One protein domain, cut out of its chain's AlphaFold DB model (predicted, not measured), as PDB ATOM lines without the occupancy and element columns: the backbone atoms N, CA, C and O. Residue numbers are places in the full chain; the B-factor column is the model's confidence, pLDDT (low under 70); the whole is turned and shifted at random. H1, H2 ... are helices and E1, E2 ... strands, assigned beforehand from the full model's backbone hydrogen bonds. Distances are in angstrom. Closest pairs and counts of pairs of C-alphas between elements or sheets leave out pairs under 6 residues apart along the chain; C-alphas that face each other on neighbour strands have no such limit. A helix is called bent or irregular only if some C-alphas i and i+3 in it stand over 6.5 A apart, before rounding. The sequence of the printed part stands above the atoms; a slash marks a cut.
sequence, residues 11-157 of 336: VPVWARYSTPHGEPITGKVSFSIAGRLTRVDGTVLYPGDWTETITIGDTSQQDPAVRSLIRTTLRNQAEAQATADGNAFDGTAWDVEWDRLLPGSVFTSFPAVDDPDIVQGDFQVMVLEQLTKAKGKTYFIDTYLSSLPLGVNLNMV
ATOM      1  N   VAL A  11     119.259 153.962 173.138       91.00
ATOM      2  CA  VAL A  11     120.348 154.432 172.288       91.00
ATOM      3  C   VAL A  11     121.615 154.575 173.140       91.00
ATOM      4  O   VAL A  11     121.595 155.291 174.147       91.00
ATOM      5  N   PRO A  12     122.727 153.913 172.770       94.38
ATOM      6  CA  PRO A  12     124.013 154.098 173.420       94.38
ATOM      7  C   PRO A  12     124.473 155.552 173.328       94.38
ATOM      8  O   PRO A  12     124.329 156.199 172.294       94.38
ATOM      9  N   VAL A  13     125.074 156.056 174.392       95.75
ATOM     10  CA  VAL A  13     125.733 157.358 174.426       95.75
ATOM     11  C   VAL A  13     127.099 157.170 175.059       95.75
ATOM     12  O   VAL A  13     127.224 156.601 176.146       95.75
ATOM     13  N   TRP A  14     128.142 157.612 174.367       96.31
ATOM     14  CA  TRP A  14     129.506 157.373 174.812       96.31
ATOM     15  C   TRP A  14     130.461 158.488 174.415       96.31
ATOM     16  O   TRP A  14     130.192 159.286 173.519       96.31
ATOM     17  N   ALA A  15     131.592 158.534 175.109       95.56
ATOM     18  CA  ALA A  15     132.675 159.465 174.842       95.56
ATOM     19  C   ALA A  15     134.010 158.862 175.268       95.56
ATOM     20  O   ALA A  15     134.061 158.057 176.203       95.56
ATOM     21  N   ARG A  16     135.095 159.319 174.643       94.50
ATOM     22  CA  ARG A  16     136.468 159.158 175.121       94.50
ATOM     23  C   ARG A  16     137.164 160.507 175.130       94.50
ATOM     24  O   ARG A  16     137.444 161.083 174.084       94.50
ATOM     25  N   TYR A  17     137.460 161.009 176.313       93.88
ATOM     26  CA  TYR A  17     138.175 162.258 176.500       93.88
ATOM     27  C   TYR A  17     139.662 161.965 176.654       93.88
ATOM     28  O   TYR A  17     140.083 161.269 177.581       93.88
ATOM     29  N   SER A  18     140.466 162.519 175.756       93.00
ATOM     30  CA  SER A  18     141.919 162.426 175.812       93.00
ATOM     31  C   SER A  18     142.580 163.744 175.415       93.00
ATOM     32  O   SER A  18     141.985 164.597 174.756       93.00
ATOM     33  N   THR A  19     143.815 163.940 175.867       90.06
ATOM     34  CA  THR A  19     144.664 165.050 175.432       90.06
ATOM     35  C   THR A  19     145.125 164.824 173.987       90.06
ATOM     36  O   THR A  19     145.048 163.700 173.487       90.06
ATOM     37  N   PRO A  20     145.691 165.843 173.310       88.19
ATOM     38  CA  PRO A  20     146.312 165.656 171.995       88.19
ATOM     39  C   PRO A  20     147.426 164.594 171.970       88.19
ATOM     40  O   PRO A  20     147.716 164.030 170.923       88.19
ATOM     41  N   HIS A  21     148.031 164.296 173.125       88.38
ATOM     42  CA  HIS A  21     149.039 163.243 173.289       88.38
ATOM     43  C   HIS A  21     148.432 161.877 173.649       88.38
ATOM     44  O   HIS A  21     149.154 160.935 173.962       88.38
ATOM     45  N   GLY A  22     147.102 161.763 173.631       88.19
ATOM     46  CA  GLY A  22     146.371 160.531 173.889       88.19
ATOM     47  C   GLY A  22     146.167 160.206 175.367       88.19
ATOM     48  O   GLY A  22     145.596 159.160 175.657       88.19
ATOM     49  N   GLU A  23     146.589 161.046 176.314       92.38
ATOM     50  CA  GLU A  23     146.384 160.781 177.746       92.38
ATOM     51  C   GLU A  23     144.905 160.930 178.126       92.38
ATOM     52  O   GLU A  23     144.294 161.919 177.723       92.38
ATOM     53  N   PRO A  24     144.314 160.024 178.924       94.25
ATOM     54  CA  PRO A  24     142.919 160.144 179.331       94.25
ATOM     55  C   PRO A  24     142.681 161.407 180.173       94.25
ATOM     56  O   PRO A  24     143.451 161.737 181.081       94.25
ATOM     57  N   ILE A  25     141.587 162.107 179.884       93.75
ATOM     58  CA  ILE A  25     141.121 163.265 180.651       93.75
ATOM     59  C   ILE A  25     140.043 162.797 181.626       93.75
ATOM     60  O   ILE A  25     139.102 162.110 181.242       93.75
ATOM     61  N   THR A  26     140.166 163.199 182.890       94.44
ATOM     62  CA  THR A  26     139.178 162.908 183.935       94.44
ATOM     63  C   THR A  26     138.196 164.064 184.108       94.44
ATOM     64  O   THR A  26     138.391 165.165 183.584       94.44
ATOM     65  N   GLY A  27     137.137 163.839 184.878       94.75
ATOM     66  CA  GLY A  27     136.116 164.844 185.128       94.75
ATOM     67  C   GLY A  27     134.765 164.211 185.392       94.75
ATOM     68  O   GLY A  27     134.676 163.063 185.833       94.75
ATOM     69  N   LYS A  28     133.714 164.970 185.114       96.62
ATOM     70  CA  LYS A  28     132.329 164.526 185.234       96.62
ATOM     71  C   LYS A  28     131.560 164.888 183.975       96.62
ATOM     72  O   LYS A  28     131.833 165.918 183.366       96.62
ATOM     73  N   VAL A  29     130.590 164.063 183.614       96.75
ATOM     74  CA  VAL A  29     129.594 164.380 182.589       96.75
ATOM     75  C   VAL A  29     128.232 164.267 183.249       96.75
ATOM     76  O   VAL A  29     127.919 163.233 183.836       96.75
ATOM     77  N   SER A  30     127.455 165.342 183.207       96.88
ATOM     78  CA  SER A  30     126.083 165.348 183.706       96.88
ATOM     79  C   SER A  30     125.103 165.323 182.547       96.88
ATOM     80  O   SER A  30     125.310 166.008 181.548       96.88
ATOM     81  N   PHE A  31     124.044 164.546 182.705       96.50
ATOM     82  CA  PHE A  31     122.956 164.403 181.758       96.50
ATOM     83  C   PHE A  31     121.674 164.853 182.434       96.50
ATOM     84  O   PHE A  31     121.391 164.396 183.540       96.50
ATOM     85  N   SER A  32     120.899 165.713 181.783       94.75
ATOM     86  CA  SER A  32     119.632 166.198 182.323       94.75
ATOM     87  C   SER A  32     118.513 166.108 181.297       94.75
ATOM     88  O   SER A  32     118.717 166.370 180.113       94.75
ATOM     89  N   ILE A  33     117.315 165.784 181.774       92.69
ATOM     90  CA  ILE A  33     116.081 165.770 180.989       92.69
ATOM     91  C   ILE A  33     115.068 166.627 181.748       92.69
ATOM     92  O   ILE A  33     114.650 166.276 182.849       92.69
ATOM     93  N   ALA A  34     114.700 167.774 181.175       87.62
ATOM     94  CA  ALA A  34     113.795 168.724 181.826       87.62
ATOM     95  C   ALA A  34     112.355 168.183 181.902       87.62
ATOM     96  O   ALA A  34     111.671 168.299 182.917       87.62
ATOM     97  N   GLY A  35     111.889 167.545 180.827       87.00
ATOM     98  CA  GLY A  35     110.551 166.968 180.757       87.00
ATOM     99  C   GLY A  35     110.432 165.651 181.523       87.00
ATOM    100  O   GLY A  35     111.353 164.841 181.560       87.00
ATOM    101  N   ARG A  36     109.249 165.391 182.087       89.50
ATOM    102  CA  ARG A  36     108.903 164.043 182.553       89.50
ATOM    103  C   ARG A  36     108.764 163.128 181.338       89.50
ATOM    104  O   ARG A  36     107.968 163.436 180.454       89.50
ATOM    105  N   LEU A  37     109.453 161.988 181.347       89.75
ATOM    106  CA  LEU A  37     109.323 160.961 180.313       89.75
ATOM    107  C   LEU A  37     108.523 159.771 180.823       89.75
ATOM    108  O   LEU A  37     108.834 159.178 181.862       89.75
ATOM    109  N   THR A  38     107.484 159.420 180.077       89.44
ATOM    110  CA  THR A  38     106.567 158.328 180.396       89.44
ATOM    111  C   THR A  38     106.358 157.438 179.192       89.44
ATOM    112  O   THR A  38     106.220 157.928 178.072       89.44
ATOM    113  N   ARG A  39     106.252 156.139 179.442       87.06
ATOM    114  CA  ARG A  39     105.808 155.183 178.437       87.06
ATOM    115  C   ARG A  39     104.304 155.254 178.214       87.06
ATOM    116  O   ARG A  39     103.560 155.707 179.086       87.06
ATOM    117  N   VAL A  40     103.857 154.730 177.076       86.12
ATOM    118  CA  VAL A  40     102.437 154.554 176.728       86.12
ATOM    119  C   VAL A  40     101.667 153.714 177.754       86.12
ATOM    120  O   VAL A  40     100.467 153.904 177.927       86.12
ATOM    121  N   ASP A  41     102.352 152.827 178.483       87.00
ATOM    122  CA  ASP A  41     101.776 152.028 179.576       87.00
ATOM    123  C   ASP A  41     101.659 152.787 180.916       87.00
ATOM    124  O   ASP A  41     101.201 152.228 181.913       87.00
ATOM    125  N   GLY A  42     102.057 154.063 180.950       86.31
ATOM    126  CA  GLY A  42     102.040 154.924 182.133       86.31
ATOM    127  C   GLY A  42     103.291 154.832 183.013       86.31
ATOM    128  O   GLY A  42     103.410 155.598 183.975       86.31
ATOM    129  N   THR A  43     104.245 153.948 182.701       88.38
ATOM    130  CA  THR A  43     105.505 153.825 183.446       88.38
ATOM    131  C   THR A  43     106.341 155.091 183.294       88.38
ATOM    132  O   THR A  43     106.610 155.546 182.184       88.38
ATOM    133  N   VAL A  44     106.793 155.661 184.411       88.19
ATOM    134  CA  VAL A  44     107.713 156.805 184.400       88.19
ATOM    135  C   VAL A  44     109.130 156.300 184.158       88.19
ATOM    136  O   VAL A  44     109.648 155.537 184.967       88.19
ATOM    137  N   LEU A  45     109.746 156.739 183.061       88.38
ATOM    138  CA  LEU A  45     111.157 156.478 182.773       88.38
ATOM    139  C   LEU A  45     112.044 157.490 183.484       88.38
ATOM    140  O   LEU A  45     112.994 157.107 184.162       88.38
ATOM    141  N   TYR A  46     111.683 158.768 183.374       90.81
ATOM    142  CA  TYR A  46     112.377 159.855 184.043       90.81
ATOM    143  C   TYR A  46     111.368 160.804 184.685       90.81
ATOM    144  O   TYR A  46     110.394 161.202 184.031       90.81
ATOM    145  N   PRO A  47     111.558 161.167 185.965       87.00
ATOM    146  CA  PRO A  47     110.819 162.278 186.544       87.00
ATOM    147  C   PRO A  47     111.178 163.578 185.802       87.00
ATOM    148  O   PRO A  47     112.216 163.651 185.151       87.00
ATOM    149  N   GLY A  48     110.319 164.597 185.884       84.75
ATOM    150  CA  GLY A  48     110.690 165.930 185.393       84.75
ATOM    151  C   GLY A  48     111.940 166.437 186.116       84.75
ATOM    152  O   GLY A  48     112.143 166.101 187.285       84.75
ATOM    153  N   ASP A  49     112.768 167.197 185.405       88.69
ATOM    154  CA  ASP A  49     114.055 167.727 185.877       88.69
ATOM    155  C   ASP A  49     115.055 166.653 186.347       88.69
ATOM    156  O   ASP A  49     115.904 166.887 187.214       88.69
ATOM    157  N   TRP A  50     114.978 165.448 185.776       94.00
ATOM    158  CA  TRP A  50     115.922 164.380 186.087       94.00
ATOM    159  C   TRP A  50     117.346 164.783 185.701       94.00
ATOM    160  O   TRP A  50     117.573 165.366 184.642       94.00
ATOM    161  N   THR A  51     118.314 164.453 186.559       95.06
ATOM    162  CA  THR A  51     119.742 164.655 186.299       95.06
ATOM    163  C   THR A  51     120.559 163.494 186.851       95.06
ATOM    164  O   THR A  51     120.343 163.060 187.983       95.06
ATOM    165  N   GLU A  52     121.540 163.039 186.080       95.06
ATOM    166  CA  GLU A  52     122.536 162.046 186.481       95.06
ATOM    167  C   GLU A  52     123.936 162.549 186.155       95.06
ATOM    168  O   GLU A  52     124.179 163.096 185.082       95.06
ATOM    169  N   THR A  53     124.874 162.350 187.076       96.62
ATOM    170  CA  THR A  53     126.274 162.725 186.888       96.62
ATOM    171  C   THR A  53     127.145 161.484 186.937       96.62
ATOM    172  O   THR A  53     127.207 160.810 187.962       96.62
ATOM    173  N   ILE A  54     127.871 161.237 185.851       96.44
ATOM    174  CA  ILE A  54     128.816 160.132 185.722       96.44
ATOM    175  C   ILE A  54     130.238 160.674 185.857       96.44
ATOM    176  O   ILE A  54     130.621 161.652 185.209       96.44
ATOM    177  N   THR A  55     131.043 160.025 186.692       97.38
ATOM    178  CA  THR A  55     132.478 160.295 186.801       97.38
ATOM    179  C   THR A  55     133.214 159.607 185.653       97.38
ATOM    180  O   THR A  55     133.075 158.402 185.434       97.38
ATOM    181  N   ILE A  56     134.011 160.373 184.904       96.06
ATOM    182  CA  ILE A  56     134.768 159.856 183.758       96.06
ATOM    183  C   ILE A  56     135.770 158.807 184.254       96.06
ATOM    184  O   ILE A  56     136.516 159.060 185.201       96.06
ATOM    185  N   GLY A  57     135.757 157.630 183.624       92.44
ATOM    186  CA  GLY A  57     136.590 156.483 183.996       92.44
ATOM    187  C   GLY A  57     136.069 155.622 185.151       92.44
ATOM    188  O   GLY A  57     136.596 154.529 185.363       92.44
ATOM    189  N   ASP A  58     135.028 156.046 185.878       94.31
ATOM    190  CA  ASP A  58     134.413 155.211 186.915       94.31
ATOM    191  C   ASP A  58     133.449 154.199 186.290       94.31
ATOM    192  O   ASP A  58     132.270 154.467 186.062       94.31
ATOM    193  N   THR A  59     133.960 152.998 186.025       89.56
ATOM    194  CA  THR A  59     133.184 151.926 185.385       89.56
ATOM    195  C   THR A  59     131.995 151.426 186.209       89.56
ATOM    196  O   THR A  59     131.130 150.763 185.645       89.56
ATOM    197  N   SER A  60     131.923 151.731 187.511       92.31
ATOM    198  CA  SER A  60     130.779 151.351 188.351       92.31
ATOM    199  C   SER A  60     129.545 152.229 188.115       92.31
ATOM    200  O   SER A  60     128.428 151.807 188.402       92.31
ATOM    201  N   GLN A  61     129.750 153.428 187.559       92.56
ATOM    202  CA  GLN A  61     128.711 154.408 187.227       92.56
ATOM    203  C   GLN A  61     128.317 154.364 185.744       92.56
ATOM    204  O   GLN A  61     127.593 155.231 185.267       92.56
ATOM    205  N   GLN A  62     128.844 153.401 184.989       92.38
ATOM    206  CA  GLN A  62     128.696 153.322 183.539       92.38
ATOM    207  C   GLN A  62     127.923 152.070 183.144       92.38
ATOM    208  O   GLN A  62     127.975 151.051 183.829       92.38
ATOM    209  N   ASP A  63     127.239 152.133 182.006       93.38
ATOM    210  CA  ASP A  63     126.465 151.016 181.478       93.38
ATOM    211  C   ASP A  63     127.412 149.940 180.892       93.38
ATOM    212  O   ASP A  63     128.071 150.169 179.864       93.38
ATOM    213  N   PRO A  64     127.518 148.748 181.518       93.38
ATOM    214  CA  PRO A  64     128.435 147.707 181.065       93.38
ATOM    215  C   PRO A  64     128.009 147.091 179.727       93.38
ATOM    216  O   PRO A  64     128.879 146.620 178.987       93.38
ATOM    217  N   ALA A  65     126.712 147.104 179.396       91.75
ATOM    218  CA  ALA A  65     126.209 146.601 178.124       91.75
ATOM    219  C   ALA A  65     126.595 147.549 176.986       91.75
ATOM    220  O   ALA A  65     127.122 147.092 175.972       91.75
ATOM    221  N   VAL A  66     126.448 148.863 177.193       93.44
ATOM    222  CA  VAL A  66     126.915 149.878 176.234       93.44
ATOM    223  C   VAL A  66     128.418 149.776 176.034       93.44
ATOM    224  O   VAL A  66     128.880 149.710 174.899       93.44
ATOM    225  N   ARG A  67     129.199 149.689 177.114       94.00
ATOM    226  CA  ARG A  67     130.654 149.533 177.005       94.00
ATOM    227  C   ARG A  67     131.034 148.305 176.174       94.00
ATOM    228  O   ARG A  67     131.914 148.394 175.321       94.00
ATOM    229  N   SER A  68     130.382 147.171 176.427       93.69
ATOM    230  CA  SER A  68     130.614 145.926 175.687       93.69
ATOM    231  C   SER A  68     130.257 146.079 174.208       93.69
ATOM    232  O   SER A  68     131.059 145.717 173.351       93.69
ATOM    233  N   LEU A  69     129.098 146.674 173.910       92.38
ATOM    234  CA  LEU A  69     128.645 146.955 172.549       92.38
ATOM    235  C   LEU A  69     129.648 147.837 171.798       92.38
ATOM    236  O   LEU A  69     130.146 147.437 170.750       92.38
ATOM    237  N   ILE A  70     130.011 148.992 172.367       94.25
ATOM    238  CA  ILE A  70     130.956 149.932 171.751       94.25
ATOM    239  C   ILE A  70     132.330 149.287 171.548       94.25
ATOM    240  O   ILE A  70     132.947 149.483 170.501       94.25
ATOM    241  N   ARG A  71     132.804 148.471 172.501       95.19
ATOM    242  CA  ARG A  71     134.054 147.714 172.346       95.19
ATOM    243  C   ARG A  71     133.993 146.777 171.149       95.19
ATOM    244  O   ARG A  71     134.876 146.831 170.299       95.19
ATOM    245  N   THR A  72     132.963 145.937 171.074       95.31
ATOM    246  CA  THR A  72     132.802 144.975 169.981       95.31
ATOM    247  C   THR A  72     132.685 145.683 168.635       95.31
ATOM    248  O   THR A  72     133.385 145.314 167.695       95.31
ATOM    249  N   THR A  73     131.863 146.728 168.533       93.56
ATOM    250  CA  THR A  73     131.667 147.443 167.267       93.56
ATOM    251  C   THR A  73     132.948 148.125 166.792       93.56
ATOM    252  O   THR A  73     133.315 147.969 165.630       93.56
ATOM    253  N   LEU A  74     133.667 148.826 167.674       94.50
ATOM    254  CA  LEU A  74     134.908 149.508 167.296       94.50
ATOM    255  C   LEU A  74     136.044 148.528 166.985       94.50
ATOM    256  O   LEU A  74     136.861 148.809 166.111       94.50
ATOM    257  N   ARG A  75     136.087 147.366 167.651       96.81
ATOM    258  CA  ARG A  75     137.041 146.300 167.316       96.81
ATOM    259  C   ARG A  75     136.789 145.763 165.912       96.81
ATOM    260  O   ARG A  75     137.716 145.715 165.114       96.81
ATOM    261  N   ASN A  76     135.533 145.442 165.597       95.50
ATOM    262  CA  ASN A  76     135.150 144.948 164.275       95.50
ATOM    263  C   ASN A  76     135.463 145.975 163.174       95.50
ATOM    264  O   ASN A  76     135.915 145.600 162.096       95.50
ATOM    265  N   GLN A  77     135.259 147.271 163.440       94.50
ATOM    266  CA  GLN A  77     135.633 148.340 162.508       94.50
ATOM    267  C   GLN A  77     137.149 148.429 162.304       94.50
ATOM    268  O   GLN A  77     137.597 148.547 161.166       94.50
ATOM    269  N   ALA A  78     137.943 148.341 163.375       96.06
ATOM    270  CA  ALA A  78     139.401 148.374 163.278       96.06
ATOM    271  C   ALA A  78     139.963 147.159 162.516       96.06
ATOM    272  O   ALA A  78     140.872 147.307 161.705       96.06
ATOM    273  N   GLU A  79     139.393 145.972 162.733       97.12
ATOM    274  CA  GLU A  79     139.757 144.750 162.011       97.12
ATOM    275  C   GLU A  79     139.388 144.832 160.521       97.12
ATOM    276  O   GLU A  79     140.200 144.495 159.651       97.12
ATOM    277  N   ALA A  80     138.196 145.353 160.210       95.44
ATOM    278  CA  ALA A  80     137.769 145.593 158.835       95.44
ATOM    279  C   ALA A  80     138.665 146.621 158.125       95.44
ATOM    280  O   ALA A  80     139.042 146.405 156.974       95.44
ATOM    281  N   GLN A  81     139.051 147.698 158.815       95.62
ATOM    282  CA  GLN A  81     139.943 148.721 158.272       95.62
ATOM    283  C   GLN A  81     141.350 148.169 158.017       95.62
ATOM    284  O   GLN A  81     141.878 148.348 156.927       95.62
ATOM    285  N   ALA A  82     141.929 147.427 158.969       95.88
ATOM    286  CA  ALA A  82     143.227 146.782 158.773       95.88
ATOM    287  C   ALA A  82     143.215 145.860 157.543       95.88
ATOM    288  O   ALA A  82     144.127 145.915 156.719       95.88
ATOM    289  N   THR A  83     142.136 145.087 157.376       96.06
ATOM    290  CA  THR A  83     141.930 144.237 156.197       96.06
ATOM    291  C   THR A  83     141.852 145.059 154.907       96.06
ATOM    292  O   THR A  83     142.489 144.699 153.920       96.06
ATOM    293  N   ALA A  84     141.101 146.166 154.909       96.12
ATOM    294  CA  ALA A  84     140.983 147.064 153.758       96.12
ATOM    295  C   ALA A  84     142.329 147.702 153.370       96.12
ATOM    296  O   ALA A  84     142.612 147.861 152.184       96.12
ATOM    297  N   ASP A  85     143.179 147.980 154.358       96.31
ATOM    298  CA  ASP A  85     144.520 148.539 154.166       96.31
ATOM    299  C   ASP A  85     145.580 147.474 153.818       96.31
ATOM    300  O   ASP A  85     146.751 147.802 153.625       96.31
ATOM    301  N   GLY A  86     145.203 146.190 153.743       97.06
ATOM    302  CA  GLY A  86     146.122 145.075 153.482       97.06
ATOM    303  C   GLY A  86     147.052 144.734 154.654       97.06
ATOM    304  O   GLY A  86     148.042 144.024 154.470       97.06
ATOM    305  N   ASN A  87     146.745 145.225 155.855       96.81
ATOM    306  CA  ASN A  87     147.513 145.009 157.075       96.81
ATOM    307  C   ASN A  87     146.910 143.881 157.927       96.81
ATOM    308  O   ASN A  87     145.700 143.658 157.944       96.81
ATOM    309  N   ALA A  88     147.751 143.186 158.695       96.62
ATOM    310  CA  ALA A  88     147.268 142.250 159.709       96.62
ATOM    311  C   ALA A  88     146.715 143.020 160.921       96.62
ATOM    312  O   ALA A  88     147.376 143.917 161.444       96.62
ATOM    313  N   PHE A  89     145.521 142.653 161.390       97.75
ATOM    314  CA  PHE A  89     144.938 143.234 162.598       97.75
ATOM    315  C   PHE A  89     145.618 142.679 163.860       97.75
ATOM    316  O   PHE A  89     145.523 141.486 164.155       97.75
ATOM    317  N   ASP A  90     146.275 143.547 164.633       97.69
ATOM    318  CA  ASP A  90     146.821 143.197 165.948       97.69
ATOM    319  C   ASP A  90     145.779 143.437 167.049       97.69
ATOM    320  O   ASP A  90     145.671 144.517 167.635       97.69
ATOM    321  N   GLY A  91     145.007 142.392 167.350       97.19
ATOM    322  CA  GLY A  91     143.996 142.442 168.405       97.19
ATOM    323  C   GLY A  91     144.563 142.656 169.813       97.19
ATOM    324  O   GLY A  91     143.851 143.184 170.662       97.19
ATOM    325  N   THR A  92     145.825 142.286 170.069       98.00
ATOM    326  CA  THR A  92     146.446 142.454 171.394       98.00
ATOM    327  C   THR A  92     146.831 143.910 171.612       98.00
ATOM    328  O   THR A  92     146.498 144.484 172.648       98.00
ATOM    329  N   ALA A  93     147.477 144.530 170.621       97.12
ATOM    330  CA  ALA A  93     147.774 145.958 170.658       97.12
ATOM    331  C   ALA A  93     146.489 146.795 170.755       97.12
ATOM    332  O   ALA A  93     146.434 147.755 171.524       97.12
ATOM    333  N   TRP A  94     145.434 146.393 170.038       97.38
ATOM    334  CA  TRP A  94     144.130 147.049 170.118       97.38
ATOM    335  C   TRP A  94     143.513 146.962 171.521       97.38
ATOM    336  O   TRP A  94     143.008 147.962 172.025       97.38
ATOM    337  N   ASP A  95     143.570 145.794 172.171       97.19
ATOM    338  CA  ASP A  95     143.040 145.614 173.528       97.19
ATOM    339  C   ASP A  95     143.814 146.448 174.565       97.19
ATOM    340  O   ASP A  95     143.196 147.094 175.412       97.19
ATOM    341  N   VAL A  96     145.147 146.521 174.452       96.50
ATOM    342  CA  VAL A  96     145.981 147.394 175.300       96.50
ATOM    343  C   VAL A  96     145.592 148.862 175.125       96.50
ATOM    344  O   VAL A  96     145.449 149.587 176.110       96.50
ATOM    345  N   GLU A  97     145.392 149.306 173.885       94.56
ATOM    346  CA  GLU A  97     144.992 150.681 173.589       94.56
ATOM    347  C   GLU A  97     143.576 150.995 174.092       94.56
ATOM    348  O   GLU A  97     143.332 152.065 174.654       94.56
ATOM    349  N   TRP A  98     142.644 150.049 173.945       94.19
ATOM    350  CA  TRP A  98     141.298 150.162 174.498       94.19
ATOM    351  C   TRP A  98     141.344 150.374 176.016       94.19
ATOM    352  O   TRP A  98     140.765 151.343 176.517       94.19
ATOM    353  N   ASP A  99     142.073 149.523 176.743       95.31
ATOM    354  CA  ASP A  99     142.186 149.604 178.202       95.31
ATOM    355  C   ASP A  99     142.877 150.896 178.655       95.31
ATOM    356  O   ASP A  99     142.474 151.508 179.648       95.31
ATOM    357  N   ARG A 100     143.866 151.371 177.889       94.81
ATOM    358  CA  ARG A 100     144.569 152.636 178.145       94.81
ATOM    359  C   ARG A 100     143.633 153.851 178.115       94.81
ATOM    360  O   ARG A 100     143.864 154.817 178.846       94.81
ATOM    361  N   LEU A 101     142.585 153.819 177.291       92.12
ATOM    362  CA  LEU A 101     141.627 154.920 177.119       92.12
ATOM    363  C   LEU A 101     140.393 154.822 178.031       92.12
ATOM    364  O   LEU A 101     139.681 155.819 178.200       92.12
ATOM    365  N   LEU A 102     140.137 153.669 178.657       93.44
ATOM    366  CA  LEU A 102     139.001 153.486 179.570       93.44
ATOM    367  C   LEU A 102     138.923 154.529 180.703       93.44
ATOM    368  O   LEU A 102     137.817 155.010 180.957       93.44
ATOM    369  N   PRO A 103     140.031 154.965 181.341       95.69
ATOM    370  CA  PRO A 103     139.980 155.998 182.379       95.69
ATOM    371  C   PRO A 103     139.460 157.360 181.893       95.69
ATOM    372  O   PRO A 103     139.056 158.180 182.710       95.69
ATOM    373  N   GLY A 104     139.479 157.612 180.581       95.31
ATOM    374  CA  GLY A 104     138.941 158.818 179.949       95.31
ATOM    375  C   GLY A 104     137.559 158.615 179.331       95.31
ATOM    376  O   GLY A 104     137.097 159.477 178.592       95.31
ATOM    377  N   SER A 105     136.902 157.476 179.567       96.25
ATOM    378  CA  SER A 105     135.678 157.097 178.856       96.25
ATOM    379  C   SER A 105     134.417 157.225 179.713       96.25
ATOM    380  O   SER A 105     134.465 157.105 180.941       96.25
ATOM    381  N   VAL A 106     133.280 157.443 179.048       97.06
ATOM    382  CA  VAL A 106     131.925 157.387 179.619       97.06
ATOM    383  C   VAL A 106     131.053 156.529 178.710       97.06
ATOM    384  O   VAL A 106     131.101 156.689 177.491       97.06
ATOM    385  N   PHE A 107     130.247 155.651 179.306       96.44
ATOM    386  CA  PHE A 107     129.272 154.809 178.615       96.44
ATOM    387  C   PHE A 107     127.940 154.874 179.362       96.44
ATOM    388  O   PHE A 107     127.874 154.541 180.543       96.44
ATOM    389  N   THR A 108     126.885 155.306 178.682       95.81
ATOM    390  CA  THR A 108     125.513 155.336 179.198       95.81
ATOM    391  C   THR A 108     124.535 155.111 178.047       95.81
ATOM    392  O   THR A 108     124.944 154.888 176.908       95.81
ATOM    393  N   SER A 109     123.240 155.121 178.315       94.25
ATOM    394  CA  SER A 109     122.222 154.985 177.284       94.25
ATOM    395  C   SER A 109     120.965 155.755 177.655       94.25
ATOM    396  O   SER A 109     120.659 155.919 178.836       94.25
ATOM    397  N   PHE A 110     120.212 156.196 176.655       92.81
ATOM    398  CA  PHE A 110     118.948 156.911 176.835       92.81
ATOM    399  C   PHE A 110     117.869 156.314 175.949       92.81
ATOM    400  O   PHE A 110     118.210 155.723 174.927       92.81
ATOM    401  N   PRO A 111     116.584 156.461 176.302       90.69
ATOM    402  CA  PRO A 111     115.510 156.066 175.418       90.69
ATOM    403  C   PRO A 111     115.606 156.739 174.048       90.69
ATOM    404  O   PRO A 111     116.196 157.819 173.939       90.69
ATOM    405  N   ALA A 112     115.041 156.120 173.014       88.75
ATOM    406  CA  ALA A 112     115.024 156.759 171.709       88.75
ATOM    407  C   ALA A 112     113.933 157.845 171.620       88.75
ATOM    408  O   ALA A 112     112.831 157.645 172.118       88.75
ATOM    409  N   VAL A 113     114.214 158.989 170.995       87.88
ATOM    410  CA  VAL A 113     113.245 160.090 170.802       87.88
ATOM    411  C   VAL A 113     112.085 159.652 169.903       87.88
ATOM    412  O   VAL A 113     110.949 160.073 170.092       87.88
ATOM    413  N   ASP A 114     112.370 158.776 168.946       85.56
ATOM    414  CA  ASP A 114     111.429 158.171 168.005       85.56
ATOM    415  C   ASP A 114     110.888 156.806 168.469       85.56
ATOM    416  O   ASP A 114     110.302 156.074 167.671       85.56
ATOM    417  N   ASP A 115     111.065 156.450 169.747       84.19
ATOM    418  CA  ASP A 115     110.467 155.244 170.320       84.19
ATOM    419  C   ASP A 115     108.930 155.395 170.383       84.19
ATOM    420  O   ASP A 115     108.428 156.258 171.113       84.19
ATOM    421  N   PRO A 116     108.153 154.555 169.666       81.62
ATOM    422  CA  PRO A 116     106.693 154.625 169.685       81.62
ATOM    423  C   PRO A 116     106.085 154.317 171.061       81.62
ATOM    424  O   PRO A 116     104.914 154.630 171.291       81.62
ATOM    425  N   ASP A 117     106.849 153.707 171.973       82.94
ATOM    426  CA  ASP A 117     106.413 153.423 173.335       82.94
ATOM    427  C   ASP A 117     106.588 154.631 174.277       82.94
ATOM    428  O   ASP A 117     106.155 154.549 175.431       82.94
ATOM    429  N   ILE A 118     107.164 155.758 173.833       84.62
ATOM    430  CA  ILE A 118     107.316 156.994 174.621       84.62
ATOM    431  C   ILE A 118     106.236 158.014 174.249       84.62
ATOM    432  O   ILE A 118     105.929 158.251 173.087       84.62
ATOM    433  N   VAL A 119     105.642 158.646 175.265       83.69
ATOM    434  CA  VAL A 119     104.528 159.595 175.083       83.69
ATOM    435  C   VAL A 119     105.005 160.971 174.600       83.69
ATOM    436  O   VAL A 119     104.273 161.670 173.902       83.69
ATOM    437  N   GLN A 120     106.206 161.390 174.997       85.25
ATOM    438  CA  GLN A 120     106.807 162.672 174.630       85.25
ATOM    439  C   GLN A 120     107.639 162.511 173.350       85.25
ATOM    440  O   GLN A 120     108.648 161.814 173.373       85.25
ATOM    441  N   GLY A 121     107.225 163.148 172.250       71.06
ATOM    442  CA  GLY A 121     107.820 162.957 170.916       71.06
ATOM    443  C   GLY A 121     108.977 163.896 170.546       71.06
ATOM    444  O   GLY A 121     109.322 163.984 169.372       71.06
ATOM    445  N   ASP A 122     109.527 164.648 171.498       82.06
ATOM    446  CA  ASP A 122     110.450 165.760 171.223       82.06
ATOM    447  C   ASP A 122     111.414 166.075 172.381       82.06
ATOM    448  O   ASP A 122     111.901 167.198 172.520       82.06
ATOM    449  N   PHE A 123     111.698 165.099 173.246       88.75
ATOM    450  CA  PHE A 123     112.623 165.338 174.350       88.75
ATOM    451  C   PHE A 123     114.077 165.389 173.875       88.75
ATOM    452  O   PHE A 123     114.477 164.681 172.955       88.75
ATOM    453  N   GLN A 124     114.883 166.180 174.578       92.06
ATOM    454  CA  GLN A 124     116.324 166.256 174.367       92.06
ATOM    455  C   GLN A 124     117.056 165.968 175.672       92.06
ATOM    456  O   GLN A 124     116.561 166.282 176.761       92.06
ATOM    457  N   VAL A 125     118.257 165.403 175.564       93.62
ATOM    458  CA  VAL A 125     119.147 165.208 176.712       93.62
ATOM    459  C   VAL A 125     120.164 166.343 176.727       93.62
ATOM    460  O   VAL A 125     120.966 166.482 175.805       93.62
ATOM    461  N   MET A 126     120.143 167.164 177.774       94.75
ATOM    462  CA  MET A 126     121.180 168.166 178.004       94.75
ATOM    463  C   MET A 126     122.425 167.475 178.554       94.75
ATOM    464  O   MET A 126     122.344 166.746 179.540       94.75
ATOM    465  N   VAL A 127     123.577 167.738 177.950       95.94
ATOM    466  CA  VAL A 127     124.881 167.231 178.371       95.94
ATOM    467  C   VAL A 127     125.717 168.391 178.893       95.94
ATOM    468  O   VAL A 127     125.870 169.411 178.219       95.94
ATOM    469  N   LEU A 128     126.272 168.233 180.093       94.75
ATOM    470  CA  LEU A 128     127.230 169.147 180.706       94.75
ATOM    471  C   LEU A 128     128.527 168.396 181.005       94.75
ATOM    472  O   LEU A 128     128.597 167.592 181.935       94.75
ATOM    473  N   GLU A 129     129.575 168.700 180.253       94.25
ATOM    474  CA  GLU A 129     130.914 168.176 180.496       94.25
ATOM    475  C   GLU A 129     131.673 169.098 181.459       94.25
ATOM    476  O   GLU A 129     131.753 170.311 181.270       94.25
ATOM    477  N   GLN A 130     132.283 168.516 182.485       93.88
ATOM    478  CA  GLN A 130     133.128 169.196 183.463       93.88
ATOM    479  C   GLN A 130     134.480 168.484 183.512       93.88
ATOM    480  O   GLN A 130     134.706 167.583 184.324       93.88
ATOM    481  N   LEU A 131     135.369 168.862 182.596       92.81
ATOM    482  CA  LEU A 131     136.666 168.218 182.392       92.81
ATOM    483  C   LEU A 131     137.752 168.870 183.262       92.81
ATOM    484  O   LEU A 131     137.775 170.087 183.431       92.81
ATOM    485  N   THR A 132     138.681 168.076 183.800       90.12
ATOM    486  CA  THR A 132     139.746 168.584 184.691       90.12
ATOM    487  C   THR A 132     140.875 169.295 183.948       90.12
ATOM    488  O   THR A 132     141.513 170.186 184.504       90.12
ATOM    489  N   LYS A 133     141.139 168.897 182.698       83.62
ATOM    490  CA  LYS A 133     142.272 169.370 181.878       83.62
ATOM    491  C   LYS A 133     141.855 169.973 180.532       83.62
ATOM    492  O   LYS A 133     142.703 170.216 179.681       83.62
ATOM    493  N   ALA A 134     140.562 170.203 180.321       84.19
ATOM    494  CA  ALA A 134     140.029 170.776 179.091       84.19
ATOM    495  C   ALA A 134     138.829 171.676 179.398       84.19
ATOM    496  O   ALA A 134     138.231 171.590 180.470       84.19
ATOM    497  N   LYS A 135     138.466 172.542 178.448       83.56
ATOM    498  CA  LYS A 135     137.191 173.255 178.528       83.56
ATOM    499  C   LYS A 135     136.078 172.243 178.271       83.56
ATOM    500  O   LYS A 135     136.044 171.641 177.203       83.56
ATOM    501  N   GLY A 136     135.215 172.048 179.261       84.38
ATOM    502  CA  GLY A 136     133.978 171.304 179.074       84.38
ATOM    503  C   GLY A 136     132.988 172.065 178.192       84.38
ATOM    504  O   GLY A 136     133.171 173.254 177.907       84.38
ATOM    505  N   LYS A 137     131.945 171.368 177.758       87.62
ATOM    506  CA  LYS A 137     130.894 171.872 176.877       87.62
ATOM    507  C   LYS A 137     129.518 171.685 177.512       87.62
ATOM    508  O   LYS A 137     129.313 170.792 178.333       87.62
ATOM    509  N   THR A 138     128.566 172.510 177.088       90.94
ATOM    510  CA  THR A 138     127.139 172.320 177.370       90.94
ATOM    511  C   THR A 138     126.385 172.304 176.052       90.94
ATOM    512  O   THR A 138     126.557 173.216 175.246       90.94
ATOM    513  N   TYR A 139     125.597 171.263 175.813       90.75
ATOM    514  CA  TYR A 139     124.871 171.067 174.558       90.75
ATOM    515  C   TYR A 139     123.715 170.084 174.744       90.75
ATOM    516  O   TYR A 139     123.558 169.498 175.810       90.75
ATOM    517  N   PHE A 140     122.899 169.918 173.707       91.50
ATOM    518  CA  PHE A 140     121.801 168.957 173.678       91.50
ATOM    519  C   PHE A 140     122.114 167.846 172.680       91.50
ATOM    520  O   PHE A 140     122.786 168.088 171.676       91.50
ATOM    521  N   ILE A 141     121.635 166.641 172.968       92.06
ATOM    522  CA  ILE A 141     121.662 165.513 172.040       92.06
ATOM    523  C   ILE A 141     120.251 164.974 171.834       92.06
ATOM    524  O   ILE A 141     119.457 164.917 172.780       92.06
ATOM    525  N   ASP A 142     120.002 164.516 170.611       90.88
ATOM    526  CA  ASP A 142     118.818 163.751 170.246       90.88
ATOM    527  C   ASP A 142     119.216 162.284 170.074       90.88
ATOM    528  O   ASP A 142     120.132 161.934 169.321       90.88
ATOM    529  N   THR A 143     118.551 161.402 170.807       90.00
ATOM    530  CA  THR A 143     118.830 159.969 170.799       90.00
ATOM    531  C   THR A 143     117.862 159.274 169.858       90.00
ATOM    532  O   THR A 143     116.869 158.735 170.299       90.00
ATOM    533  N   TYR A 144     118.109 159.282 168.550       86.88
ATOM    534  CA  TYR A 144     117.257 158.556 167.596       86.88
ATOM    535  C   TYR A 144     117.651 157.081 167.460       86.88
ATOM    536  O   TYR A 144     118.830 156.733 167.593       86.88
ATOM    537  N   LEU A 145     116.704 156.209 167.102       83.12
ATOM    538  CA  LEU A 145     116.991 154.815 166.738       83.12
ATOM    539  C   LEU A 145     117.958 154.724 165.551       83.12
ATOM    540  O   LEU A 145     118.759 153.794 165.481       83.12
ATOM    541  N   SER A 146     117.955 155.716 164.655       80.44
ATOM    542  CA  SER A 146     118.923 155.825 163.556       80.44
ATOM    543  C   SER A 146     120.372 155.990 164.019       80.44
ATOM    544  O   SER A 146     121.287 155.769 163.230       80.44
ATOM    545  N   SER A 147     120.601 156.373 165.277       80.06
ATOM    546  CA  SER A 147     121.943 156.449 165.860       80.06
ATOM    547  C   SER A 147     122.510 155.062 166.184       80.06
ATOM    548  O   SER A 147     123.702 154.928 166.448       80.06
ATOM    549  N   LEU A 148     121.696 154.003 166.173       81.75
ATOM    550  CA  LEU A 148     122.167 152.635 166.372       81.75
ATOM    551  C   LEU A 148     122.994 152.136 165.172       81.75
ATOM    552  O   LEU A 148     122.762 152.543 164.036       81.75
ATOM    553  N   PRO A 149     123.951 151.214 165.390       79.12
ATOM    554  CA  PRO A 149     124.273 150.546 166.656       79.12
ATOM    555  C   PRO A 149     125.309 151.285 167.512       79.12
ATOM    556  O   PRO A 149     125.433 150.990 168.697       79.12
ATOM    557  N   LEU A 150     126.072 152.215 166.929       83.19
ATOM    558  CA  LEU A 150     127.178 152.886 167.624       83.19
ATOM    559  C   LEU A 150     126.688 153.958 168.610       83.19
ATOM    560  O   LEU A 150     127.444 154.390 169.475       83.19
ATOM    561  N   GLY A 151     125.428 154.366 168.501       89.19
ATOM    562  CA  GLY A 151     124.825 155.385 169.340       89.19
ATOM    563  C   GLY A 151     125.389 156.781 169.087       89.19
ATOM    564  O   GLY A 151     126.009 157.061 168.061       89.19
ATOM    565  N   VAL A 152     125.175 157.671 170.051       91.19
ATOM    566  CA  VAL A 152     125.677 159.046 170.010       91.19
ATOM    567  C   VAL A 152     127.090 159.090 170.591       91.19
ATOM    568  O   VAL A 152     127.298 158.817 171.775       91.19
ATOM    569  N   ASN A 153     128.060 159.475 169.761       93.00
ATOM    570  CA  ASN A 153     129.416 159.780 170.206       93.00
ATOM    571  C   ASN A 153     129.521 161.265 170.582       93.00
ATOM    572  O   ASN A 153     129.533 162.135 169.710       93.00
ATOM    573  N   LEU A 154     129.652 161.554 171.876       91.56
ATOM    574  CA  LEU A 154     129.738 162.914 172.411       91.56
ATOM    575  C   LEU A 154     130.949 163.694 171.877       91.56
ATOM    576  O   LEU A 154     130.865 164.907 171.707       91.56
ATOM    577  N   ASN A 155     132.054 163.019 171.534       88.31
ATOM    578  CA  ASN A 155     133.228 163.681 170.957       88.31
ATOM    579  C   ASN A 155     132.951 164.309 169.587       88.31
ATOM    580  O   ASN A 155     133.643 165.253 169.209       88.31
ATOM    581  N   MET A 156     131.974 163.770 168.852       84.56
ATOM    582  CA  MET A 156     131.584 164.235 167.519       84.56
ATOM    583  C   MET A 156     130.456 165.264 167.562       84.56
ATOM    584  O   MET A 156     130.089 165.798 166.519       84.56
ATOM    585  N   VAL A 157     129.896 165.549 168.742       84.38
ATOM    586  CA  VAL A 157     128.855 166.565 168.863       84.38
ATOM    587  C   VAL A 157     129.503 167.937 168.738       84.38
ATOM    588  O   VAL A 157     130.232 168.414 169.620       84.38
TER     589      VAL A 157
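What this domain is: This is residues 11 to 157 of the 336 residues of an uncharacterized protein of Auraticoccus monumenti (UniProt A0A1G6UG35). A twisted sheet of four strands, E4, E2, E6 and E7, is partly faced by a two-strand pair, E1 and E5, in the middle of the domain. Beyond that pair the helices H1 and H2 run out and back to make one end of the long axis, while the E3 loop lies at the other end. The printed part has 147 residues, with the elements in the order E1 E2 E3 E4 H1 H2 E5 E6 E7; the sheet's order is E4 - E2 - E6 - E7, antiparallel throughout. The class is mixed, helices and strands. The whole is compact, with a radius of gyration of the C-alphas of 16.7 A, but elongated, spanning 52 by 33 by 25 A.

How they stand to each other: E1, residues 11 to 16, is the antiparallel neighbour of E5, residues 105 to 111, with N 13 and O 108 at 2.8 A. Residues 152 to 153 pair, parallel, with residues 13 to 14 of E1. E2, residues 27 to 33, is an inner strand between the edge strand E4, residues 50 to 55, and E6, residues 125 to 131; N 31 and O 52 are 2.8 A apart, and N 30 and O 128 are 2.8 A apart. E6 and the edge strand E7, residues 138 to 141, form a hairpin, with N 127 and O 139 at 2.8 A. The closest C-alphas of E4 and E5 are those of Ile 54 and Val 106, 7.4 A. E3, residues 44 to 46, pairs with no named strand, but residues 37 to 38 pair with it, antiparallel. H1, residues 64 to 84, comes closest to E5 at the C-alphas of Arg 67 and Phe 107, 5.7 A. H1 and H2, residues 91 to 104, are close but not clearly touching; the closest C-alphas, those of Arg 75 and Trp 94, are 7.7 A apart. They run opposite ways at a steep tilt of 43 degrees. The closest C-alphas of E1 and H2 are those of Arg 16 and Gly 104, 5.4 A. H1 is not on the four-stranded sheet. Every O i to N i+4 pair is within hydrogen-bond range in H1, and 8 of 10 are in H2, which is irregular: C-alphas 100 and 103 are 7.1 A apart.

Where its parts are: E1 begins at C-alpha 11, (120.348, 154.432, 172.288), and is 17.0 A long. E2 measures 20.5 A, E3 5.6 A and E4 17.1 A. H1 runs 30.1 A to C-alpha 84 at (140.983, 147.064, 153.758), and H2 20.7 A. E5 measures 20.5 A, E6 18.7 A and E7 10.2 A, ending at C-alpha 141, (121.662, 165.513, 172.040).

The domain as a whole: The two C-alphas farthest apart, those of Gly 42 and Gly 86, are 53.5 A apart. The printed part has no cut. The link from E5 to E6, 13 residues, is long. The mean pLDDT of the printed part is 91.6, and no printed residue is under 70.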